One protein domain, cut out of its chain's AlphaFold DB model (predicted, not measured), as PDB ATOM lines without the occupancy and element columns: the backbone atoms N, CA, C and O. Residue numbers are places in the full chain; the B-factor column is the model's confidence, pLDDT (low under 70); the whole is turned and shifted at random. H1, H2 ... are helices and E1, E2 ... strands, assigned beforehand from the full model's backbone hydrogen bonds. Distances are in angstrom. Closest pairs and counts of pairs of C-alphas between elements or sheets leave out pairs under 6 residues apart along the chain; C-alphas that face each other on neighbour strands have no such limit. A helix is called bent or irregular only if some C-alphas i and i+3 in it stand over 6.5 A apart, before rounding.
ATOM      1  N   ALA A  14      49.135 -27.661  33.494       49.34
ATOM      2  CA  ALA A  14      48.589 -28.331  32.317       49.34
ATOM      3  C   ALA A  14      47.478 -27.520  31.623       49.34
ATOM      4  O   ALA A  14      47.415 -27.503  30.395       49.34
ATOM      5  N   GLU A  15      46.637 -26.813  32.381       47.31
ATOM      6  CA  GLU A  15      45.578 -25.951  31.839       47.31
ATOM      7  C   GLU A  15      46.170 -24.682  31.211       47.31
ATOM      8  O   GLU A  15      45.805 -24.309  30.099       47.31
ATOM      9  N   ALA A  16      47.183 -24.089  31.849       50.75
ATOM     10  CA  ALA A  16      47.909 -22.945  31.296       50.75
ATOM     11  C   ALA A  16      48.664 -23.278  29.990       50.75
ATOM     12  O   ALA A  16      48.804 -22.421  29.117       50.75
ATOM     13  N   LEU A  17      49.143 -24.518  29.840       48.59
ATOM     14  CA  LEU A  17      49.772 -24.993  28.603       48.59
ATOM     15  C   LEU A  17      48.740 -25.261  27.494       48.59
ATOM     16  O   LEU A  17      49.033 -25.001  26.330       48.59
ATOM     17  N   ALA A  18      47.531 -25.721  27.835       53.16
ATOM     18  CA  ALA A  18      46.451 -25.935  26.869       53.16
ATOM     19  C   ALA A  18      45.883 -24.619  26.304       53.16
ATOM     20  O   ALA A  18      45.580 -24.542  25.111       53.16
ATOM     21  N   ASP A  19      45.787 -23.567  27.122       51.16
ATOM     22  CA  ASP A  19      45.421 -22.219  26.662       51.16
ATOM     23  C   ASP A  19      46.487 -21.620  25.731       51.16
ATOM     24  O   ASP A  19      46.144 -20.971  24.745       51.16
ATOM     25  N   ALA A  20      47.774 -21.873  25.987       53.19
ATOM     26  CA  ALA A  20      48.861 -21.424  25.117       53.19
ATOM     27  C   ALA A  20      48.869 -22.154  23.760       53.19
ATOM     28  O   ALA A  20      49.014 -21.506  22.728       53.19
ATOM     29  N   ASP A  21      48.644 -23.470  23.745       56.31
ATOM     30  CA  ASP A  21      48.555 -24.281  22.519       56.31
ATOM     31  C   ASP A  21      47.309 -23.919  21.688       56.31
ATOM     32  O   ASP A  21      47.361 -23.777  20.466       56.31
ATOM     33  N   THR A  22      46.189 -23.635  22.364       52.59
ATOM     34  CA  THR A  22      44.969 -23.125  21.725       52.59
ATOM     35  C   THR A  22      45.162 -21.702  21.208       52.59
ATOM     36  O   THR A  22      44.683 -21.399  20.120       52.59
ATOM     37  N   ALA A  23      45.880 -20.834  21.924       52.78
ATOM     38  CA  ALA A  23      46.229 -19.494  21.457       52.78
ATOM     39  C   ALA A  23      47.198 -19.535  20.263       52.78
ATOM     40  O   ALA A  23      47.032 -18.749  19.335       52.78
ATOM     41  N   GLU A  24      48.153 -20.470  20.226       46.50
ATOM     42  CA  GLU A  24      49.021 -20.712  19.063       46.50
ATOM     43  C   GLU A  24      48.246 -21.280  17.863       46.50
ATOM     44  O   GLU A  24      48.490 -20.869  16.731       46.50
ATOM     45  N   LEU A  25      47.248 -22.143  18.079       50.00
ATOM     46  CA  LEU A  25      46.330 -22.601  17.025       50.00
ATOM     47  C   LEU A  25      45.341 -21.510  16.581       50.00
ATOM     48  O   LEU A  25      44.993 -21.438  15.403       50.00
ATOM     49  N   GLN A  26      44.899 -20.637  17.487       54.69
ATOM     50  CA  GLN A  26      44.095 -19.444  17.179       54.69
ATOM     51  C   GLN A  26      44.920 -18.362  16.465       54.69
ATOM     52  O   GLN A  26      44.359 -17.529  15.753       54.69
ATOM     53  N   LEU A  27      46.244 -18.418  16.616       51.69
ATOM     54  CA  LEU A  27      47.262 -17.680  15.875       51.69
ATOM     55  C   LEU A  27      47.896 -18.529  14.761       51.69
ATOM     56  O   LEU A  27      48.988 -18.209  14.292       51.69
ATOM     57  N   LEU A  28      47.188 -19.529  14.217       60.41
ATOM     58  CA  LEU A  28      47.228 -19.686  12.762       60.41
ATOM     59  C   LEU A  28      46.755 -18.344  12.207       60.41
ATOM     60  O   LEU A  28      45.557 -18.108  12.070       60.41
ATOM     61  N   ASP A  29      47.735 -17.448  12.047       72.56
ATOM     62  CA  ASP A  29      47.599 -16.005  11.938       72.56
ATOM     63  C   ASP A  29      46.370 -15.699  11.092       72.56
ATOM     64  O   ASP A  29      46.236 -16.254  10.000       72.56
ATOM     65  N   ALA A  30      45.455 -14.839  11.548       78.88
ATOM     66  CA  ALA A  30      44.297 -14.466  10.730       78.88
ATOM     67  C   ALA A  30      44.746 -14.077   9.306       78.88
ATOM     68  O   ALA A  30      44.089 -14.381   8.317       78.88
ATOM     69  N   GLU A  31      45.944 -13.506   9.198       81.88
ATOM     70  CA  GLU A  31      46.671 -13.291   7.958       81.88
ATOM     71  C   GLU A  31      46.978 -14.557   7.135       81.88
ATOM     72  O   GLU A  31      46.747 -14.571   5.927       81.88
ATOM     73  N   ALA A  32      47.480 -15.627   7.746       80.69
ATOM     74  CA  ALA A  32      47.682 -16.917   7.095       80.69
ATOM     75  C   ALA A  32      46.365 -17.495   6.554       80.69
ATOM     76  O   ALA A  32      46.334 -17.977   5.420       80.69
ATOM     77  N   LEU A  33      45.266 -17.378   7.307       83.50
ATOM     78  CA  LEU A  33      43.943 -17.803   6.840       83.50
ATOM     79  C   LEU A  33      43.452 -16.950   5.667       83.50
ATOM     80  O   LEU A  33      43.036 -17.507   4.654       83.50
ATOM     81  N   ARG A  34      43.587 -15.618   5.733       86.62
ATOM     82  CA  ARG A  34      43.250 -14.721   4.610       86.62
ATOM     83  C   ARG A  34      44.026 -15.072   3.341       86.62
ATOM     84  O   ARG A  34      43.469 -15.085   2.244       86.62
ATOM     85  N   ARG A  35      45.311 -15.405   3.476       87.06
ATOM     86  CA  ARG A  35      46.159 -15.842   2.356       87.06
ATOM     87  C   ARG A  35      45.705 -17.179   1.770       87.06
ATOM     88  O   ARG A  35      45.655 -17.315   0.549       87.06
ATOM     89  N   LEU A  36      45.363 -18.151   2.616       82.12
ATOM     90  CA  LEU A  36      44.880 -19.470   2.186       82.12
ATOM     91  C   LEU A  36      43.471 -19.421   1.580       82.12
ATOM     92  O   LEU A  36      43.183 -20.185   0.664       82.12
ATOM     93  N   HIS A  37      42.614 -18.505   2.036       84.81
ATOM     94  CA  HIS A  37      41.284 -18.265   1.468       84.81
ATOM     95  C   HIS A  37      41.307 -17.408   0.193       84.81
ATOM     96  O   HIS A  37      40.263 -17.185  -0.417       84.81
ATOM     97  N   GLY A  38      42.482 -16.935  -0.235       86.31
ATOM     98  CA  GLY A  38      42.618 -16.126  -1.445       86.31
ATOM     99  C   GLY A  38      42.177 -14.669  -1.295       86.31
ATOM    100  O   GLY A  38      42.030 -13.971  -2.295       86.31
ATOM    101  N   GLU A  39      41.990 -14.197  -0.065       90.25
ATOM    102  CA  GLU A  39      41.645 -12.808   0.258       90.25
ATOM    103  C   GLU A  39      42.882 -11.897   0.268       90.25
ATOM    104  O   GLU A  39      42.769 -10.675   0.195       90.25
ATOM    105  N   ALA A  40      44.070 -12.497   0.347       92.56
ATOM    106  CA  ALA A  40      45.359 -11.827   0.341       92.56
ATOM    107  C   ALA A  40      46.381 -12.621  -0.483       92.56
ATOM    108  O   ALA A  40      46.258 -13.831  -0.685       92.56
ATOM    109  N   CYS A  41      47.431 -11.948  -0.948       93.00
ATOM    110  CA  CYS A  41      48.501 -12.581  -1.699       93.00
ATOM    111  C   CYS A  41      49.195 -13.641  -0.841       93.00
ATOM    112  O   CYS A  41      49.785 -13.319   0.190       93.00
ATOM    113  N   ILE A  42      49.243 -14.880  -1.336       90.25
ATOM    114  CA  ILE A  42      49.855 -16.020  -0.635       90.25
ATOM    115  C   ILE A  42      51.336 -15.805  -0.273       90.25
ATOM    116  O   ILE A  42      51.858 -16.456   0.627       90.25
ATOM    117  N   ARG A  43      52.028 -14.883  -0.960       89.81
ATOM    118  CA  ARG A  43      53.443 -14.560  -0.723       89.81
ATOM    119  C   ARG A  43      53.658 -13.436   0.287       89.81
ATOM    120  O   ARG A  43      54.561 -13.548   1.106       89.81
ATOM    121  N   CYS A  44      52.884 -12.353   0.202       91.19
ATOM    122  CA  CYS A  44      53.186 -11.116   0.935       91.19
ATOM    123  C   CYS A  44      52.002 -10.476   1.668       91.19
ATOM    124  O   CYS A  44      52.210  -9.478   2.345       91.19
ATOM    125  N   GLY A  45      50.782 -11.004   1.534       91.00
ATOM    126  CA  GLY A  45      49.601 -10.463   2.215       91.00
ATOM    127  C   GLY A  45      48.909  -9.276   1.539       91.00
ATOM    128  O   GLY A  45      47.883  -8.813   2.021       91.00
ATOM    129  N   GLU A  46      49.433  -8.781   0.414       94.12
ATOM    130  CA  GLU A  46      48.800  -7.692  -0.346       94.12
ATOM    131  C   GLU A  46      47.399  -8.095  -0.833       94.12
ATOM    132  O   GLU A  46      47.217  -9.218  -1.296       94.12
ATOM    133  N   VAL A  47      46.430  -7.184  -0.775       94.06
ATOM    134  CA  VAL A  47      45.019  -7.438  -1.120       94.06
ATOM    135  C   VAL A  47      44.628  -6.852  -2.481       94.06
ATOM    136  O   VAL A  47      43.607  -7.223  -3.058       94.06
ATOM    137  N   ALA A  48      45.432  -5.939  -3.029       92.25
ATOM    138  CA  ALA A  48      45.136  -5.280  -4.292       92.25
ATOM    139  C   ALA A  48      45.541  -6.114  -5.522       92.25
ATOM    140  O   ALA A  48      46.645  -6.654  -5.617       92.25
ATOM    141  N   GLY A  49      44.655  -6.147  -6.522       90.31
ATOM    142  CA  GLY A  49      44.974  -6.671  -7.854       90.31
ATOM    143  C   GLY A  49      45.224  -8.179  -7.905       90.31
ATOM    144  O   GLY A  49      45.952  -8.632  -8.786       90.31
ATOM    145  N   LEU A  50      44.634  -8.943  -6.983       92.06
ATOM    146  CA  LEU A  50      44.819 -10.388  -6.891       92.06
ATOM    147  C   LEU A  50      44.451 -11.115  -8.193       92.06
ATOM    148  O   LEU A  50      43.480 -10.780  -8.888       92.06
ATOM    149  N   ARG A  51      45.253 -12.125  -8.533       92.25
ATOM    150  CA  ARG A  51      45.060 -13.025  -9.672       92.25
ATOM    151  C   ARG A  51      45.234 -14.480  -9.231       92.25
ATOM    152  O   ARG A  51      46.060 -14.737  -8.356       92.25
ATOM    153  N   PRO A  52      44.484 -15.427  -9.823       91.19
ATOM    154  CA  PRO A  52      44.699 -16.850  -9.578       91.19
ATOM    155  C   PRO A  52      46.138 -17.251  -9.920       91.19
ATOM    156  O   PRO A  52      46.630 -16.911 -10.994       91.19
ATOM    157  N   ALA A  53      46.795 -17.976  -9.014       89.69
ATOM    158  CA  ALA A  53      48.218 -18.314  -9.117       89.69
ATOM    159  C   ALA A  53      48.509 -19.822  -9.015       89.69
ATOM    160  O   ALA A  53      49.667 -20.227  -8.927       89.69
ATOM    161  N   GLY A  54      47.467 -20.658  -9.017       88.56
ATOM    162  CA  GLY A  54      47.567 -22.114  -8.920       88.56
ATOM    163  C   GLY A  54      47.022 -22.650  -7.599       88.56
ATOM    164  O   GLY A  54      46.034 -22.129  -7.082       88.56
ATOM    165  N   TYR A  55      47.662 -23.698  -7.073       87.88
ATOM    166  CA  TYR A  55      47.222 -24.398  -5.867       87.88
ATOM    167  C   TYR A  55      48.362 -24.550  -4.854       87.88
ATOM    168  O   TYR A  55      49.466 -24.962  -5.217       87.88
ATOM    169  N   ALA A  56      48.087 -24.260  -3.583       83.06
ATOM    170  CA  ALA A  56      48.899 -24.710  -2.456       83.06
ATOM    171  C   ALA A  56      48.398 -26.078  -1.989       83.06
ATOM    172  O   ALA A  56      47.199 -26.329  -2.000       83.06
ATOM    173  N   TYR A  57      49.296 -26.969  -1.576       84.56
ATOM    174  CA  TYR A  57      48.916 -28.313  -1.145       84.56
ATOM    175  C   TYR A  57      49.213 -28.495   0.333       84.56
ATOM    176  O   TYR A  57      50.345 -28.272   0.762       84.56
ATOM    177  N   THR A  58      48.220 -28.939   1.095       82.50
ATOM    178  CA  THR A  58      48.412 -29.391   2.473       82.50
ATOM    179  C   THR A  58      48.373 -30.911   2.521       82.50
ATOM    180  O   THR A  58      47.572 -31.547   1.835       82.50
ATOM    181  N   THR A  59      49.273 -31.505   3.301       85.19
ATOM    182  CA  THR A  59      49.286 -32.947   3.583       85.19
ATOM    183  C   THR A  59      48.631 -33.223   4.922       85.19
ATOM    184  O   THR A  59      48.963 -32.573   5.913       85.19
ATOM    185  N   THR A  60      47.747 -34.212   4.964       83.00
ATOM    186  CA  THR A  60      47.231 -34.784   6.210       83.00
ATOM    187  C   THR A  60      48.129 -35.921   6.703       83.00
ATOM    188  O   THR A  60      49.007 -36.395   5.978       83.00
ATOM    189  N   GLY A  61      47.946 -36.351   7.958       74.12
ATOM    190  CA  GLY A  61      48.781 -37.383   8.591       74.12
ATOM    191  C   GLY A  61      48.755 -38.753   7.894       74.12
ATOM    192  O   GLY A  61      49.688 -39.534   8.041       74.12
ATOM    193  N   ASP A  62      47.726 -39.022   7.091       86.50
ATOM    194  CA  ASP A  62      47.561 -40.195   6.222       86.50
ATOM    195  C   ASP A  62      48.244 -40.051   4.845       86.50
ATOM    196  O   ASP A  62      48.210 -40.972   4.034       86.50
ATOM    197  N   GLY A  63      48.885 -38.911   4.566       82.25
ATOM    198  CA  GLY A  63      49.626 -38.655   3.326       82.25
ATOM    199  C   GLY A  63      48.778 -38.132   2.162       82.25
ATOM    200  O   GLY A  63      49.329 -37.789   1.110       82.25
ATOM    201  N   THR A  64      47.460 -38.013   2.344       87.12
ATOM    202  CA  THR A  64      46.555 -37.386   1.376       87.12
ATOM    203  C   THR A  64      46.897 -35.903   1.202       87.12
ATOM    204  O   THR A  64      47.215 -35.203   2.164       87.12
ATOM    205  N   ARG A  65      46.854 -35.413  -0.046       88.94
ATOM    206  CA  ARG A  65      47.120 -34.006  -0.387       88.94
ATOM    207  C   ARG A  65      45.835 -33.285  -0.765       88.94
ATOM    208  O   ARG A  65      45.180 -33.675  -1.728       88.94
ATOM    209  N   TYR A  66      45.540 -32.192  -0.074       83.12
ATOM    210  CA  TYR A  66      44.433 -31.293  -0.389       83.12
ATOM    211  C   TYR A  66      44.968 -30.043  -1.079       83.12
ATOM    212  O   TYR A  66      45.859 -29.377  -0.557       83.12
ATOM    213  N   GLY A  67      44.456 -29.758  -2.277       84.75
ATOM    214  CA  GLY A  67      44.805 -28.563  -3.042       84.75
ATOM    215  C   GLY A  67      43.888 -27.391  -2.701       84.75
ATOM    216  O   GLY A  67      42.669 -27.520  -2.763       84.75
ATOM    217  N   TRP A  68      44.481 -26.242  -2.405       82.44
ATOM    218  CA  TRP A  68      43.818 -24.983  -2.076       82.44
ATOM    219  C   TRP A  68      44.118 -23.969  -3.174       82.44
ATOM    220  O   TRP A  68      45.299 -23.708  -3.418       82.44
ATOM    221  N   PRO A  69      43.115 -23.413  -3.871       86.44
ATOM    222  CA  PRO A  69      43.362 -22.378  -4.865       86.44
ATOM    223  C   PRO A  69      43.955 -21.141  -4.183       86.44
ATOM    224  O   PRO A  69      43.410 -20.653  -3.196       86.44
ATOM    225  N   VAL A  70      45.066 -20.628  -4.707       88.69
ATOM    226  CA  VAL A  70      45.765 -19.468  -4.133       88.69
ATOM    227  C   VAL A  70      45.848 -18.310  -5.114       88.69
ATOM    228  O   VAL A  70      45.813 -18.485  -6.336       88.69
ATOM    229  N   PHE A  71      45.995 -17.112  -4.556       93.31
ATOM    230  CA  PHE A  71      46.038 -15.864  -5.301       93.31
ATOM    231  C   PHE A  71      47.353 -15.124  -5.051       93.31
ATOM    232  O   PHE A  71      47.918 -15.164  -3.953       93.31
ATOM    233  N   THR A  72      47.849 -14.420  -6.068       94.12
ATOM    234  CA  THR A  72      49.026 -13.549  -5.963       94.12
ATOM    235  C   THR A  72      48.714 -12.129  -6.414       94.12
ATOM    236  O   THR A  72      47.846 -11.899  -7.253       94.12
ATOM    237  N   CYS A  73      49.413 -11.158  -5.824       94.50
ATOM    238  CA  CYS A  73      49.385  -9.774  -6.288       94.50
ATOM    239  C   CYS A  73      50.246  -9.617  -7.559       94.50
ATOM    240  O   CYS A  73      51.062 -10.500  -7.847       94.50
ATOM    241  N   PRO A  74      50.136  -8.498  -8.300       93.12
ATOM    242  CA  PRO A  74      50.877  -8.290  -9.549       93.12
ATOM    243  C   PRO A  74      52.398  -8.440  -9.402       93.12
ATOM    244  O   PRO A  74      53.051  -8.973 -10.291       93.12
ATOM    245  N   THR A  75      52.954  -8.058  -8.250       93.00
ATOM    246  CA  THR A  75      54.385  -8.211  -7.935       93.00
ATOM    247  C   THR A  75      54.825  -9.677  -7.843       93.00
ATOM    248  O   THR A  75      55.981  -9.995  -8.100       93.00
ATOM    249  N   HIS A  76      53.907 -10.577  -7.484       91.69
ATOM    250  CA  HIS A  76      54.155 -12.008  -7.288       91.69
ATOM    251  C   HIS A  76      53.388 -12.890  -8.279       91.69
ATOM    252  O   HIS A  76      53.320 -14.108  -8.109       91.69
ATOM    253  N   THR A  77      52.789 -12.288  -9.306       80.62
ATOM    254  CA  THR A  77      52.227 -13.020 -10.436       80.62
ATOM    255  C   THR A  77      53.412 -13.396 -11.310       80.62
ATOM    256  O   THR A  77      53.824 -12.632 -12.175       80.62
TER     257      THR A  77
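Overview. This is residues 14 to 77 of the 79 residues of an uncharacterized protein of Streptomyces gilvigriseus (UniProt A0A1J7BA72). Picture an open V: one arm is a two-stranded hairpin, E1 and E2, and the other is made of two helices one after the other, H1 and then H2, with the long loop of residues 37 to 50 at the corner. H1 sticks out from the rest, with residues 14 to 30 standing free, and H2 comes near the hairpin with its last residues, 35 to 36. The printed part has 64 residues, with two named helices and two named strands in the order H1, H2, E1, E2; the sheet has the order E1 - E2 and is antiparallel, and the class is mixed, helices and strands. The whole is loose, with a radius of gyration of the C-alphas of 14.8 A, and its flat outline spans 46 by 28 by 13 A.

Along the chain. Start at the first printed residue, Ala 14, and find its C-alpha at (48.589, -28.331, 32.317); from there H1 runs through residues 14 to 26, 18.1 A from first to last C-alpha. Watch z fall along it until C-alpha 26 at (44.095, -19.444, 17.179). After three residues look for H2, residues 30 to 36, which measures 9.9 A from its first to its last C-alpha. Residues 37 to 50 then hold no named element, and their C-alphas lie 7 to 18 A from the mean of all C-alphas. Next find E1, residues 51 to 59, the longest strand by residues, beginning at C-alpha 51 at (45.060, -13.025, -9.672) and reaching 24.3 A from first to last C-alpha. Five residues on, E2 takes residues 65 to 72, is 21.3 A long from first to last C-alpha, and ends at C-alpha 72 at (49.026, -13.549, -5.963).

Arrangement. Begin with the sheet. E1 and E2 are antiparallel neighbours and form a hairpin, with 152 degrees between their N-to-C directions. Look at C-alphas 55 and 69, which face each other at 4.5 A, and at C-alphas 59 and 65, which face each other at 4.6 A. Across the pair, N 56 and O 68 are within hydrogen-bond range at 2.8 A, and so are N 68 and O 56 at 2.7 A. Nearer the other end of the hairpin, find N 53 and O 70 within hydrogen-bond range at 2.9 A. Now go out to H2: 5 pairs of C-alphas of H2 and E2 are within 8 A, the closest being those of Leu 36 and Val 70, 6.4 A apart. The centres of H2 and E2 are 12.0 A apart. Within 10 A, H2 has 7 pairs of C-alphas with E2 and 2 with E1. Farther out, H1 is apart from E1, from E2 and from H2. In the backbones of H1 and H2, every O i to N i+4 pair is within hydrogen-bond range, and neither helix is bent.

Size, cuts and confidence. The two C-alphas farthest apart are those of Ala 14 and Pro 74, at 46.5 A. Set aside residues 14 to 30, which stand free, and you have a body of 47 residues spanning 36 by 19 by 12 A, with a radius of gyration of 11.3 A. The printed part has no cut and runs from residue 14 to residue 77. The links from H1 to H2 and from E1 to E2 are tight, and the link from H2 to E1, with 14 residues, is long. Read the B-factor column for the model's confidence: the mean pLDDT of the printed part is 79.0, residues 14 to 28 are under 70, and H1 has a mean of 51.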